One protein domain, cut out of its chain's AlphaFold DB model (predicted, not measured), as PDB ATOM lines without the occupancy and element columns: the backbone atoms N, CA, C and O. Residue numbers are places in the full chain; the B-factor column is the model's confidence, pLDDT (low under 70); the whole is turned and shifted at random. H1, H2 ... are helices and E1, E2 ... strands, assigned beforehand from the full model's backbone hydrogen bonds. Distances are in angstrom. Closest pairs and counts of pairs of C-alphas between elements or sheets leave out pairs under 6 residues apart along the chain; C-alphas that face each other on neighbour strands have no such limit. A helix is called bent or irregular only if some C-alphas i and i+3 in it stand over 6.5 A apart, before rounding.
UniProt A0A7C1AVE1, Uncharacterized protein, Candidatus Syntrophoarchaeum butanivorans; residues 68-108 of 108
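What this domain is: This is residues 68 to 108 of the 108 residues of an uncharacterized protein of Candidatus Syntrophoarchaeum butanivorans (UniProt A0A7C1AVE1). A small hairpin of two very short strands, E1 and E2, has one long helix, H1, packed lengthwise over one of its faces and nearer to E2, while its other face is bare. The chain turns between the strands in residues 74 to 80, and residues 84 to 91 fold back from E2 to the beginning of H1. The printed part has 41 residues, with two named strands and one named helix in the order E1, E2, H1 along the chain; the sheet has the order E1 - E2 and is antiparallel. The class is mixed, helices and strands, with 20 residues, under half of those printed, in named elements. The whole is only just compact, close to loose, with a radius of gyration of the C-alphas of 10.5 A, and its outline is a rod that spans 34 by 16 by 10 A.

Where its parts are: The printed part begins at Ala 68. E1 is residues 71 to 73, with C-alpha 71 at (109.991, 150.760, 168.397), and is 6.2 A from first to last C-alpha. A short link of 7 residues follows. E2 is residues 81 to 83, with C-alpha 81 at (105.098, 155.525, 163.526), and is 6.5 A long. After a short link of 8 residues comes H1, residues 92 to 105, which is 20.0 A long and ends with C-alpha 105 at (103.301, 164.719, 169.526). H1 is not bent.

How they stand to each other: E1 and E2 form a hairpin of antiparallel neighbour strands, with 137 degrees between their N-to-C directions. The C-alphas of residues 72 and 82 face each other at 4.5 A. N 73 and O 81 are within hydrogen-bond range at 2.8 A, and so are N 71 and O 83 at 2.9 A. E2 and H1 have 6 pairs of C-alphas within 8 A, and their closest C-alphas, those of Val 82 and Ala 98, are 6.1 A apart. E1 and H1 have 3 such pairs, and their closest C-alphas, those of Ala 71 and Ala 94, are 7.5 A apart. In H1, 8 of 10 O i to N i+4 pairs are within hydrogen-bond range.

The domain as a whole: The two C-alphas farthest apart, those of Ala 87 and Ser 108, are 34.6 A apart. The printed part has no cut, both links are short, and Ser 108 is the chain's last residue. The mean pLDDT of the printed part is 73.8, and the model's confidence is under 70 in residues 73 to 78, 86 to 89 and 105 to 108.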
ATOM      1  N   ALA A  68     108.655 143.715 175.279       83.81
ATOM      2  CA  ALA A  68     108.770 144.645 174.160       83.81
ATOM      3  C   ALA A  68     107.452 145.374 173.880       83.81
ATOM      4  O   ALA A  68     106.396 144.760 173.724       83.81
ATOM      5  N   TRP A  69     107.547 146.694 173.727       81.81
ATOM      6  CA  TRP A  69     106.415 147.581 173.444       81.81
ATOM      7  C   TRP A  69     106.425 148.141 172.015       81.81
ATOM      8  O   TRP A  69     105.616 149.001 171.696       81.81
ATOM      9  N   GLY A  70     107.298 147.633 171.140       78.19
ATOM     10  CA  GLY A  70     107.530 148.186 169.801       78.19
ATOM     11  C   GLY A  70     108.599 149.281 169.793       78.19
ATOM     12  O   GLY A  70     109.071 149.707 170.846       78.19
ATOM     13  N   ALA A  71     109.005 149.705 168.598       79.94
ATOM     14  CA  ALA A  71     109.991 150.760 168.397       79.94
ATOM     15  C   ALA A  71     109.312 151.984 167.780       79.94
ATOM     16  O   ALA A  71     108.716 151.887 166.710       79.94
ATOM     17  N   ALA A  72     109.392 153.136 168.441       73.19
ATOM     18  CA  ALA A  72     108.927 154.384 167.850       73.19
ATOM     19  C   ALA A  72     109.889 154.810 166.731       73.19
ATOM     20  O   ALA A  72     111.092 154.945 166.956       73.19
ATOM     21  N   VAL A  73     109.364 155.010 165.525       66.88
ATOM     22  CA  VAL A  73     110.126 155.416 164.345       66.88
ATOM     23  C   VAL A  73     109.710 156.834 163.964       66.88
ATOM     24  O   VAL A  73     108.594 157.067 163.526       66.88
ATOM     25  N   HIS A  74     110.656 157.756 164.126       61.16
ATOM     26  CA  HIS A  74     110.716 159.103 163.551       61.16
ATOM     27  C   HIS A  74     109.576 160.100 163.855       61.16
ATOM     28  O   HIS A  74     108.410 159.898 163.541       61.16
ATOM     29  N   TYR A  75     109.976 161.253 164.393       55.91
ATOM     30  CA  TYR A  75     109.126 162.400 164.726       55.91
ATOM     31  C   TYR A  75     109.025 163.434 163.584       55.91
ATOM     32  O   TYR A  75     108.039 164.168 163.518       55.91
ATOM     33  N   ASP A  76     109.975 163.458 162.639       58.56
ATOM     34  CA  ASP A  76     110.069 164.497 161.592       58.56
ATOM     35  C   ASP A  76     108.951 164.452 160.534       58.56
ATOM     36  O   ASP A  76     108.758 165.400 159.776       58.56
ATOM     37  N   LEU A  77     108.169 163.370 160.485       61.00
ATOM     38  CA  LEU A  77     107.030 163.230 159.568       61.00
ATOM     39  C   LEU A  77     105.717 163.807 160.134       61.00
ATOM     40  O   LEU A  77     104.666 163.663 159.506       61.00
ATOM     41  N   GLY A  78     105.749 164.412 161.329       65.69
ATOM     42  CA  GLY A  78     104.567 164.964 162.004       65.69
ATOM     43  C   GLY A  78     103.531 163.907 162.405       65.69
ATOM     44  O   GLY A  78     102.370 164.227 162.656       65.69
ATOM     45  N   LYS A  79     103.922 162.628 162.415       70.44
ATOM     46  CA  LYS A  79     103.074 161.480 162.749       70.44
ATOM     47  C   LYS A  79     103.884 160.459 163.529       70.44
ATOM     48  O   LYS A  79     105.060 160.259 163.255       70.44
ATOM     49  N   VAL A  80     103.223 159.784 164.464       76.38
ATOM     50  CA  VAL A  80     103.819 158.686 165.226       76.38
ATOM     51  C   VAL A  80     103.797 157.419 164.379       76.38
ATOM     52  O   VAL A  80     102.719 156.912 164.066       76.38
ATOM     53  N   PHE A  81     104.972 156.883 164.050       79.81
ATOM     54  CA  PHE A  81     105.098 155.525 163.526       79.81
ATOM     55  C   PHE A  81     105.653 154.613 164.614       79.81
ATOM     56  O   PHE A  81     106.578 154.978 165.336       79.81
ATOM     57  N   VAL A  82     105.085 153.416 164.739       80.94
ATOM     58  CA  VAL A  82     105.614 152.368 165.614       80.94
ATOM     59  C   VAL A  82     105.874 151.138 164.762       80.94
ATOM     60  O   VAL A  82     104.944 150.577 164.184       80.94
ATOM     61  N   ASP A  83     107.140 150.745 164.675       80.31
ATOM     62  CA  ASP A  83     107.563 149.517 164.018       80.31
ATOM     63  C   ASP A  83     107.572 148.356 165.019       80.31
ATOM     64  O   ASP A  83     107.840 148.514 166.217       80.31
ATOM     65  N   THR A  84     107.244 147.166 164.530       77.44
ATOM     66  CA  THR A  84     107.143 145.954 165.338       77.44
ATOM     67  C   THR A  84     107.825 144.795 164.640       77.44
ATOM     68  O   THR A  84     107.678 144.577 163.439       77.44
ATOM     69  N   SER A  85     108.559 143.996 165.410       70.50
ATOM     70  CA  SER A  85     109.138 142.770 164.879       70.50
ATOM     71  C   SER A  85     108.053 141.719 164.652       70.50
ATOM     72  O   SER A  85     107.240 141.453 165.535       70.50
ATOM     73  N   ARG A  86     108.129 141.027 163.509       68.44
ATOM     74  CA  ARG A  86     107.306 139.843 163.192       68.44
ATOM     75  C   ARG A  86     107.438 138.713 164.220       68.44
ATOM     76  O   ARG A  86     106.581 137.842 164.274       68.44
ATOM     77  N   ALA A  87     108.514 138.709 165.007       63.97
ATOM     78  CA  ALA A  87     108.759 137.710 166.045       63.97
ATOM     79  C   ALA A  87     107.971 137.965 167.348       63.97
ATOM     80  O   ALA A  87     108.003 137.127 168.245       63.97
ATOM     81  N   GLY A  88     107.293 139.112 167.485       61.31
ATOM     82  CA  GLY A  88     106.468 139.427 168.651       61.31
ATOM     83  C   GLY A  88     105.088 138.771 168.565       61.31
ATOM     84  O   GLY A  88     104.380 138.936 167.578       61.31
ATOM     85  N   GLY A  89     104.675 138.051 169.611       65.44
ATOM     86  CA  GLY A  89     103.378 137.358 169.647       65.44
ATOM     87  C   GLY A  89     102.150 138.271 169.801       65.44
ATOM     88  O   GLY A  89     101.024 137.798 169.675       65.44
ATOM     89  N   SER A  90     102.330 139.569 170.084       76.00
ATOM     90  CA  SER A  90     101.233 140.531 170.256       76.00
ATOM     91  C   SER A  90     101.632 141.944 169.832       76.00
ATOM     92  O   SER A  90     102.701 142.429 170.191       76.00
ATOM     93  N   TYR A  91     100.719 142.640 169.151       81.19
ATOM     94  CA  TYR A  91     100.863 144.054 168.776       81.19
ATOM     95  C   TYR A  91     100.289 145.024 169.817       81.19
ATOM     96  O   TYR A  91     100.352 146.239 169.644       81.19
ATOM     97  N   SER A  92      99.717 144.513 170.911       83.12
ATOM     98  CA  SER A  92      99.040 145.347 171.913       83.12
ATOM     99  C   SER A  92      99.969 146.376 172.565       83.12
ATOM    100  O   SER A  92      99.551 147.512 172.783       83.12
ATOM    101  N   GLY A  93     101.228 146.011 172.832       82.56
ATOM    102  CA  GLY A  93     102.240 146.932 173.358       82.56
ATOM    103  C   GLY A  93     102.523 148.086 172.397       82.56
ATOM    104  O   GLY A  93     102.469 149.243 172.800       82.56
ATOM    105  N   ALA A  94     102.700 147.774 171.112       84.69
ATOM    106  CA  ALA A  94     102.953 148.760 170.062       84.69
ATOM    107  C   ALA A  94     101.795 149.737 169.863       84.69
ATOM    108  O   ALA A  94     102.011 150.939 169.748       84.69
ATOM    109  N   VAL A  95     100.558 149.238 169.892       85.06
ATOM    110  CA  VAL A  95      99.363 150.091 169.811       85.06
ATOM    111  C   VAL A  95      99.263 151.012 171.028       85.06
ATOM    112  O   VAL A  95      98.983 152.199 170.874       85.06
ATOM    113  N   LYS A  96      99.532 150.499 172.236       85.94
ATOM    114  CA  LYS A  96      99.550 151.315 173.461       85.94
ATOM    115  C   LYS A  96     100.635 152.389 173.406       85.94
ATOM    116  O   LYS A  96     100.357 153.535 173.745       85.94
ATOM    117  N   LEU A  97     101.836 152.037 172.946       85.06
ATOM    118  CA  LEU A  97     102.939 152.980 172.777       85.06
ATOM    119  C   LEU A  97     102.582 154.077 171.763       85.06
ATOM    120  O   LEU A  97     102.752 155.257 172.056       85.06
ATOM    121  N   ALA A  98     102.015 153.703 170.611       85.38
ATOM    122  CA  ALA A  98     101.568 154.654 169.594       85.38
ATOM    123  C   ALA A  98     100.508 155.624 170.140       85.38
ATOM    124  O   ALA A  98     100.590 156.827 169.902       85.38
ATOM    125  N   ALA A  99      99.534 155.107 170.897       86.00
ATOM    126  CA  ALA A  99      98.485 155.911 171.515       86.00
ATOM    127  C   ALA A  99      99.031 156.866 172.587       86.00
ATOM    128  O   ALA A  99      98.583 158.001 172.672       86.00
ATOM    129  N   ALA A 100     100.011 156.440 173.387       85.19
ATOM    130  CA  ALA A 100     100.651 157.321 174.361       85.19
ATOM    131  C   ALA A 100     101.420 158.454 173.661       85.19
ATOM    132  O   ALA A 100     101.230 159.627 173.976       85.19
ATOM    133  N   LEU A 101     102.236 158.119 172.657       82.62
ATOM    134  CA  LEU A 101     103.047 159.094 171.924       82.62
ATOM    135  C   LEU A 101     102.205 160.082 171.108       82.62
ATOM    136  O   LEU A 101     102.592 161.243 170.980       82.62
ATOM    137  N   SER A 102     101.046 159.669 170.584       81.56
ATOM    138  CA  SER A 102     100.176 160.570 169.821       81.56
ATOM    139  C   SER A 102      99.613 161.708 170.673       81.56
ATOM    140  O   SER A 102      99.410 162.799 170.149       81.56
ATOM    141  N   THR A 103      99.431 161.506 171.982       80.44
ATOM    142  CA  THR A 103      99.000 162.579 172.896       80.44
ATOM    143  C   THR A 103     100.086 163.622 173.154       80.44
ATOM    144  O   THR A 103      99.773 164.772 173.442       80.44
ATOM    145  N   ILE A 104     101.355 163.234 173.016       75.50
ATOM    146  CA  ILE A 104     102.514 164.102 173.252       75.50
ATOM    147  C   ILE A 104     102.879 164.860 171.969       75.50
ATOM    148  O   ILE A 104     103.170 166.049 172.016       75.50
ATOM    149  N   ILE A 105     102.844 164.177 170.819       68.56
ATOM    150  CA  ILE A 105     103.301 164.719 169.526       68.56
ATOM    151  C   ILE A 105     102.150 165.365 168.733       68.56
ATOM    152  O   ILE A 105     102.373 166.297 167.972       68.56
ATOM    153  N   GLY A 106     100.911 164.896 168.910       56.31
ATOM    154  CA  GLY A 106      99.723 165.394 168.204       56.31
ATOM    155  C   GLY A 106      98.929 166.475 168.945       56.31
ATOM    156  O   GLY A 106      97.883 166.882 168.456       56.31
ATOM    157  N   GLY A 107      99.390 166.916 170.120       52.16
ATOM    158  CA  GLY A 107      98.750 167.956 170.938       52.16
ATOM    159  C   GLY A 107      99.182 169.391 170.606       52.16
ATOM    160  O   GLY A 107      99.209 170.218 171.514       52.16
ATOM    161  N   SER A 108      99.573 169.661 169.353       47.06
ATOM    162  CA  SER A 108      99.917 171.004 168.843       47.06
ATOM    163  C   SER A 108      98.714 171.682 168.197       47.06
ATOM    164  O   SER A 108      98.067 171.015 167.359       47.06
TER     165      SER A 108